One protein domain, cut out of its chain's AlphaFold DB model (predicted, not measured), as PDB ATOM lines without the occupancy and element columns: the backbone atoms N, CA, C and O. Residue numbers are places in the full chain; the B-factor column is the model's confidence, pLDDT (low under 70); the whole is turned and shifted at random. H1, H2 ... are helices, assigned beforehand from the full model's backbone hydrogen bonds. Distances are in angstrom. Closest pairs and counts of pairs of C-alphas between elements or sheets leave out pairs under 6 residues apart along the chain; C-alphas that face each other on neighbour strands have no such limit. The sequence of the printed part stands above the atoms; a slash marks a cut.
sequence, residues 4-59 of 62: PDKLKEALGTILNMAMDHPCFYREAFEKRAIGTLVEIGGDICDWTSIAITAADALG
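Overview. This is residues 4 to 59 of the 62 residues of an uncharacterized protein of viral metagenome (UniProt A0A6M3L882). Two helices, H1 and H4, lie side by side and run opposite ways, and beyond the last residues of H1 and the first residues of H4 the stretch that joins them, residues 20 to 46, forms a small head with two short helices, H2 and H3. H2 packs on residues 48 to 52 of H4, while H3 reaches farther out along the long axis. The printed part has 56 residues, with four named helices in the order H1, H2, H3, H4 and no named strand; its class is all helix. It is compact, with a radius of gyration of the C-alphas of 11.2 A, yet elongated, spanning 37 by 20 by 17 A.

Along the chain. H1, residues 4 to 19, begins at C-alpha 4 (7.024, 81.828, -32.120) and is 22.5 A long. H2 is residues 26 to 30 and H3 residues 34 to 39, with C-alpha 39 at (1.373, 89.944, -66.780). H4, residues 47 to 58, is 16.4 A long and ends at C-alpha 58 (2.902, 87.876, -39.743).

Arrangement. H1 and H4 touch at a shallow tilt of 26 degrees; their closest C-alphas, of Leu 15 and Ala 51, are 4.8 A apart. H1 and H2 are close but not clearly touching, with C-alphas 19 and 26 closest at 7.8 A. H2 touches H4, which meets it with residues 48 to 52 alone; the closest C-alphas are those of Phe 29 and Thr 48, at 5.9 A. H2 and H3 only just touch, with 3 pairs of C-alphas within 8 A, and only at the corner; Ala 28 and Ile 34 have the closest C-alphas, at 6.6 A. H3 and H4 are close but not clearly touching, with the C-alphas of Ile 34 and Ser 49 closest at 6.9 A. H1 and H3 are apart. Every O i to N i+4 pair is within hydrogen-bond range in H1, H2 and H4; in H3 0 of 2 are, beside 3 of 3 O i to N i+3 pairs.

Size, cuts and confidence. The C-alphas farthest apart, of Asp 5 and Glu 39, are 36.6 A apart. The printed part has no cut, and no link is long. Residues 35 to 38 and 40 to 45 have pLDDT under 70; the mean of the printed part is 84.7.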
ATOM      1  N   PRO A   4       7.834  80.840 -31.400       72.06
ATOM      2  CA  PRO A   4       7.024  81.828 -32.120       72.06
ATOM      3  C   PRO A   4       7.674  83.212 -32.275       72.06
ATOM      4  O   PRO A   4       7.392  83.898 -33.257       72.06
ATOM      5  N   ASP A   5       8.546  83.626 -31.356       83.81
ATOM      6  CA  ASP A   5       9.213  84.933 -31.430       83.81
ATOM      7  C   ASP A   5      10.297  84.926 -32.515       83.81
ATOM      8  O   ASP A   5      10.388  85.855 -33.314       83.81
ATOM      9  N   LYS A   6      11.059  83.826 -32.607       89.38
ATOM     10  CA  LYS A   6      12.086  83.636 -33.646       89.38
ATOM     11  C   LYS A   6      11.481  83.544 -35.042       89.38
ATOM     12  O   LYS A   6      12.064  84.044 -35.998       89.38
ATOM     13  N   LEU A   7      10.312  82.908 -35.164       89.94
ATOM     14  CA  LEU A   7       9.591  82.838 -36.433       89.94
ATOM     15  C   LEU A   7       9.165  84.233 -36.902       89.94
ATOM     16  O   LEU A   7       9.383  84.575 -38.060       89.94
ATOM     17  N   LYS A   8       8.600  85.056 -36.009       92.56
ATOM     18  CA  LYS A   8       8.210  86.435 -36.340       92.56
ATOM     19  C   LYS A   8       9.407  87.295 -36.735       92.56
ATOM     20  O   LYS A   8       9.316  88.036 -37.708       92.56
ATOM     21  N   GLU A   9      10.522  87.173 -36.020       94.75
ATOM     22  CA  GLU A   9      11.762  87.880 -36.355       94.75
ATOM     23  C   GLU A   9      12.264  87.491 -37.754       94.75
ATOM     24  O   GLU A   9      12.482  88.363 -38.593       94.75
ATOM     25  N   ALA A  10      12.345  86.188 -38.042       94.62
ATOM     26  CA  ALA A  10      12.765  85.692 -39.350       94.62
ATOM     27  C   ALA A  10      11.833  86.159 -40.481       94.62
ATOM     28  O   ALA A  10      12.307  86.590 -41.532       94.62
ATOM     29  N   LEU A  11      10.515  86.117 -40.265       95.00
ATOM     30  CA  LEU A  11       9.532  86.606 -41.233       95.00
ATOM     31  C   LEU A  11       9.671  88.114 -41.474       95.00
ATOM     32  O   LEU A  11       9.606  88.544 -42.622       95.00
ATOM     33  N   GLY A  12       9.919  88.903 -40.426       95.69
ATOM     34  CA  GLY A  12      10.185  90.337 -40.554       95.69
ATOM     35  C   GLY A  12      11.453  90.623 -41.360       95.69
ATOM     36  O   GLY A  12      11.450  91.486 -42.237       95.69
ATOM     37  N   THR A  13      12.526  89.859 -41.134       96.44
ATOM     38  CA  THR A  13      13.752  89.956 -41.942       96.44
ATOM     39  C   THR A  13      13.488  89.624 -43.411       96.44
ATOM     40  O   THR A  13      13.901  90.386 -44.283       96.44
ATOM     41  N   ILE A  14      12.770  88.532 -43.693       94.88
ATOM     42  CA  ILE A  14      12.428  88.122 -45.064       94.88
ATOM     43  C   ILE A  14      11.572  89.186 -45.755       94.88
ATOM     44  O   ILE A  14      11.840  89.518 -46.909       94.88
ATOM     45  N   LEU A  15      10.574  89.737 -45.058       95.44
ATOM     46  CA  LEU A  15       9.705  90.782 -45.594       95.44
ATOM     47  C   LEU A  15      10.516  92.013 -46.011       95.44
ATOM     48  O   LEU A  15      10.384  92.473 -47.144       95.44
ATOM     49  N   ASN A  16      11.409  92.491 -45.141       95.62
ATOM     50  CA  ASN A  16      12.262  93.641 -45.444       95.62
ATOM     51  C   ASN A  16      13.200  93.357 -46.625       95.62
ATOM     52  O   ASN A  16      13.263  94.151 -47.558       95.62
ATOM     53  N   MET A  17      13.862  92.194 -46.641       95.62
ATOM     54  CA  MET A  17      14.724  91.792 -47.761       95.62
ATOM     55  C   MET A  17      13.966  91.742 -49.091       95.62
ATOM     56  O   MET A  17      14.503  92.130 -50.126       95.62
ATOM     57  N   ALA A  18      12.726  91.257 -49.063       93.31
ATOM     58  CA  ALA A  18      11.890  91.169 -50.244       93.31
ATOM     59  C   ALA A  18      11.434  92.549 -50.736       93.31
ATOM     60  O   ALA A  18      11.476  92.792 -51.938       93.31
ATOM     61  N   MET A  19      11.051  93.455 -49.831       92.44
ATOM     62  CA  MET A  19      10.624  94.819 -50.176       92.44
ATOM     63  C   MET A  19      11.771  95.722 -50.651       92.44
ATOM     64  O   MET A  19      11.528  96.642 -51.434       92.44
ATOM     65  N   ASP A  20      13.003  95.452 -50.215       94.94
ATOM     66  CA  ASP A  20      14.204  96.187 -50.631       94.94
ATOM     67  C   ASP A  20      14.773  95.706 -51.981       94.94
ATOM     68  O   ASP A  20      15.646  96.359 -52.562       94.94
ATOM     69  N   HIS A  21      14.312  94.566 -52.504       91.38
ATOM     70  CA  HIS A  21      14.844  94.020 -53.748       91.38
ATOM     71  C   HIS A  21      14.424  94.876 -54.966       91.38
ATOM     72  O   HIS A  21      13.255  95.240 -55.080       91.38
ATOM     73  N   PRO A  22      15.307  95.136 -55.956       88.50
ATOM     74  CA  PRO A  22      14.980  95.960 -57.132       88.50
ATOM     75  C   PRO A  22      13.799  95.473 -57.985       88.50
ATOM     76  O   PRO A  22      13.213  96.247 -58.733       88.50
ATOM     77  N   CYS A  23      13.473  94.186 -57.892       85.62
ATOM     78  CA  CYS A  23      12.337  93.567 -58.581       85.62
ATOM     79  C   CYS A  23      11.046  93.568 -57.748       85.62
ATOM     80  O   CYS A  23      10.071  92.965 -58.166       85.62
ATOM     81  N   PHE A  24      11.019  94.198 -56.573       88.44
ATOM     82  CA  PHE A  24       9.805  94.300 -55.772       88.44
ATOM     83  C   PHE A  24       8.784  95.241 -56.417       88.44
ATOM     84  O   PHE A  24       9.053  96.424 -56.650       88.44
ATOM     85  N   TYR A  25       7.568  94.742 -56.628       88.00
ATOM     86  CA  TYR A  25       6.464  95.509 -57.195       88.00
ATOM     87  C   TYR A  25       5.467  95.913 -56.106       88.00
ATOM     88  O   TYR A  25       4.523  95.190 -55.783       88.00
ATOM     89  N   ARG A  26       5.649  97.125 -55.570       88.81
ATOM     90  CA  ARG A  26       4.818  97.689 -54.490       88.81
ATOM     91  C   ARG A  26       3.316  97.626 -54.766       88.81
ATOM     92  O   ARG A  26       2.561  97.197 -53.903       88.81
ATOM     93  N   GLU A  27       2.886  98.010 -55.964       87.06
ATOM     94  CA  GLU A  27       1.461  98.031 -56.309       87.06
ATOM     95  C   GLU A  27       0.834  96.626 -56.270       87.06
ATOM     96  O   GLU A  27      -0.288  96.451 -55.790       87.06
ATOM     97  N   ALA A  28       1.567  95.608 -56.727       85.25
ATOM     98  CA  ALA A  28       1.104  94.225 -56.683       85.25
ATOM     99  C   ALA A  28       1.089  93.672 -55.247       85.25
ATOM    100  O   ALA A  28       0.163  92.937 -54.897       85.25
ATOM    101  N   PHE A  29       2.052  94.067 -54.403       89.44
ATOM    102  CA  PHE A  29       2.055  93.762 -52.969       89.44
ATOM    103  C   PHE A  29       0.828  94.350 -52.258       89.44
ATOM    104  O   PHE A  29       0.086  93.609 -51.613       89.44
ATOM    105  N   GLU A  30       0.568  95.647 -52.433       87.94
ATOM    106  CA  GLU A  30      -0.555  96.356 -51.800       87.94
ATOM    107  C   GLU A  30      -1.913  95.785 -52.234       87.94
ATOM    108  O   GLU A  30      -2.809  95.594 -51.413       87.94
ATOM    109  N   LYS A  31      -2.065  95.441 -53.519       86.94
ATOM    110  CA  LYS A  31      -3.312  94.876 -54.062       86.94
ATOM    111  C   LYS A  31      -3.439  93.362 -53.885       86.94
ATOM    112  O   LYS A  31      -4.462  92.801 -54.275       86.94
ATOM    113  N   ARG A  32      -2.407  92.688 -53.358       81.94
ATOM    114  CA  ARG A  32      -2.281  91.215 -53.348       81.94
ATOM    115  C   ARG A  32      -2.522  90.596 -54.732       81.94
ATOM    116  O   ARG A  32      -3.043  89.489 -54.867       81.94
ATOM    117  N   ALA A  33      -2.154  91.325 -55.779       79.31
ATOM    118  CA  ALA A  33      -2.495  91.002 -57.154       79.31
ATOM    119  C   ALA A  33      -1.422  90.102 -57.783       79.31
ATOM    120  O   ALA A  33      -0.726  90.494 -58.714       79.31
ATOM    121  N   ILE A  34      -1.298  88.870 -57.274       74.31
ATOM    122  CA  ILE A  34      -0.328  87.874 -57.775       74.31
ATOM    123  C   ILE A  34      -0.563  87.576 -59.268       74.31
ATOM    124  O   ILE A  34       0.386  87.365 -60.014       74.31
ATOM    125  N   GLY A  35      -1.816  87.634 -59.737       68.00
ATOM    126  CA  GLY A  35      -2.135  87.497 -61.163       68.00
ATOM    127  C   GLY A  35      -1.499  88.584 -62.039       68.00
ATOM    128  O   GLY A  35      -1.048  88.289 -63.140       68.00
ATOM    129  N   THR A  36      -1.376  89.811 -61.525       69.12
ATOM    130  CA  THR A  36      -0.732  90.933 -62.227       69.12
ATOM    131  C   THR A  36       0.787  90.761 -62.311       69.12
ATOM    132  O   THR A  36       1.400  91.275 -63.242       69.12
ATOM    133  N   LEU A  37       1.405  89.986 -61.407       69.25
ATOM    134  CA  LEU A  37       2.836  89.660 -61.488       69.25
ATOM    135  C   LEU A  37       3.161  88.840 -62.742       69.25
ATOM    136  O   LEU A  37       4.176  89.083 -63.387       69.25
ATOM    137  N   VAL A  38       2.268  87.934 -63.145       69.19
ATOM    138  CA  VAL A  38       2.438  87.128 -64.366       69.19
ATOM    139  C   VAL A  38       2.395  88.007 -65.623       69.19
ATOM    140  O   VAL A  38       3.143  87.775 -66.571       69.19
ATOM    141  N   GLU A  39       1.556  89.044 -65.631       70.12
ATOM    142  CA  GLU A  39       1.373  89.944 -66.780       70.12
ATOM    143  C   GLU A  39       2.569  90.879 -67.013       70.12
ATOM    144  O   GLU A  39       2.853  91.241 -68.156       70.12
ATOM    145  N   ILE A  40       3.300  91.242 -65.956       69.12
ATOM    146  CA  ILE A  40       4.492  92.107 -66.036       69.12
ATOM    147  C   ILE A  40       5.800  91.328 -66.251       69.12
ATOM    148  O   ILE A  40       6.877  91.922 -66.243       69.12
ATOM    149  N   GLY A  41       5.720  90.009 -66.456       65.62
ATOM    150  CA  GLY A  41       6.892  89.144 -66.620       65.62
ATOM    151  C   GLY A  41       7.567  88.748 -65.304       65.62
ATOM    152  O   GLY A  41       8.728  88.342 -65.317       65.62
ATOM    153  N   GLY A  42       6.862  88.865 -64.176       61.88
ATOM    154  CA  GLY A  42       7.298  88.325 -62.895       61.88
ATOM    155  C   GLY A  42       7.312  86.797 -62.936       61.88
ATOM    156  O   GLY A  42       6.316  86.160 -63.282       61.88
ATOM    157  N   ASP A  43       8.454  86.201 -62.601       62.62
ATOM    158  CA  ASP A  43       8.566  84.755 -62.409       62.62
ATOM    159  C   ASP A  43       7.890  84.349 -61.081       62.62
ATOM    160  O   ASP A  43       7.744  85.154 -60.161       62.62
ATOM    161  N   ILE A  44       7.503  83.082 -60.943       54.78
ATOM    162  CA  ILE A  44       6.882  82.486 -59.743       54.78
ATOM    163  C   ILE A  44       7.747  82.683 -58.475       54.78
ATOM    164  O   ILE A  44       7.233  82.618 -57.358       54.78
ATOM    165  N   CYS A  45       9.036  82.993 -58.644       59.88
ATOM    166  CA  CYS A  45       9.990  83.351 -57.592       59.88
ATOM    167  C   CYS A  45      10.131  84.872 -57.354       59.88
ATOM    168  O   CYS A  45      11.162  85.311 -56.844       59.88
ATOM    169  N   ASP A  46       9.141  85.684 -57.734       77.81
ATOM    170  CA  ASP A  46       9.190  87.132 -57.545       77.81
ATOM    171  C   ASP A  46       9.226  87.514 -56.056       77.81
ATOM    172  O   ASP A  46       8.461  87.017 -55.221       77.81
ATOM    173  N   TRP A  47      10.108  88.454 -55.730       88.38
ATOM    174  CA  TRP A  47      10.274  89.007 -54.391       88.38
ATOM    175  C   TRP A  47       8.968  89.594 -53.857       88.38
ATOM    176  O   TRP A  47       8.698  89.509 -52.660       88.38
ATOM    177  N   THR A  48       8.091  90.081 -54.734       89.00
ATOM    178  CA  THR A  48       6.742  90.519 -54.357       89.00
ATOM    179  C   THR A  48       5.895  89.389 -53.760       89.00
ATOM    180  O   THR A  48       5.215  89.597 -52.756       89.00
ATOM    181  N   SER A  49       5.965  88.172 -54.308       88.75
ATOM    182  CA  SER A  49       5.246  86.999 -53.780       88.75
ATOM    183  C   SER A  49       5.801  86.549 -52.426       88.75
ATOM    184  O   SER A  49       5.041  86.163 -51.530       88.75
ATOM    185  N   ILE A  50       7.123  86.653 -52.244       91.00
ATOM    186  CA  ILE A  50       7.795  86.384 -50.963       91.00
ATOM    187  C   ILE A  50       7.342  87.399 -49.909       91.00
ATOM    188  O   ILE A  50       6.924  86.997 -48.822       91.00
ATOM    189  N   ALA A  51       7.352  88.693 -50.245       92.31
ATOM    190  CA  ALA A  51       6.858  89.753 -49.369       92.31
ATOM    191  C   ALA A  51       5.393  89.509 -48.987       92.31
ATOM    192  O   ALA A  51       5.039  89.578 -47.810       92.31
ATOM    193  N   ILE A  52       4.546  89.149 -49.961       90.19
ATOM    194  CA  ILE A  52       3.131  88.865 -49.711       90.19
ATOM    195  C   ILE A  52       2.965  87.741 -48.683       90.19
ATOM    196  O   ILE A  52       2.235  87.907 -47.703       90.19
ATOM    197  N   THR A  53       3.680  86.636 -48.892       90.81
ATOM    198  CA  THR A  53       3.609  85.443 -48.040       90.81
ATOM    199  C   THR A  53       4.121  85.733 -46.627       90.81
ATOM    200  O   THR A  53       3.497  85.314 -45.651       90.81
ATOM    201  N   ALA A  54       5.224  86.478 -46.498       92.94
ATOM    202  CA  ALA A  54       5.780  86.854 -45.200       92.94
ATOM    203  C   ALA A  54       4.827  87.771 -44.413       92.94
ATOM    204  O   ALA A  54       4.565  87.522 -43.237       92.94
ATOM    205  N   ALA A  55       4.255  88.776 -45.079       92.81
ATOM    206  CA  ALA A  55       3.268  89.685 -44.502       92.81
ATOM    207  C   ALA A  55       2.005  88.941 -44.024       92.81
ATOM    208  O   ALA A  55       1.533  89.155 -42.905       92.81
ATOM    209  N   ASP A  56       1.490  88.000 -44.823       91.38
ATOM    210  CA  ASP A  56       0.319  87.199 -44.443       91.38
ATOM    211  C   ASP A  56       0.603  86.274 -43.252       91.38
ATOM    212  O   ASP A  56      -0.239  86.149 -42.361       91.38
ATOM    213  N   ALA A  57       1.800  85.681 -43.185       91.69
ATOM    214  CA  ALA A  57       2.226  84.857 -42.053       91.69
ATOM    215  C   ALA A  57       2.418  85.669 -40.758       91.69
ATOM    216  O   ALA A  57       2.184  85.151 -39.663       91.69
ATOM    217  N   LEU A  58       2.814  86.940 -40.869       90.94
ATOM    218  CA  LEU A  58       2.902  87.876 -39.743       90.94
ATOM    219  C   LEU A  58       1.529  88.391 -39.283       90.94
ATOM    220  O   LEU A  58       1.418  88.912 -38.173       90.94
ATOM    221  N   GLY A  59       0.489  88.240 -40.111       87.06
ATOM    222  CA  GLY A  59      -0.799  88.908 -39.917       87.06
ATOM    223  C   GLY A  59      -0.737  90.419 -40.172       87.06
ATOM    224  O   GLY A  59      -1.664  91.132 -39.794       87.06
TER     225      GLY A  59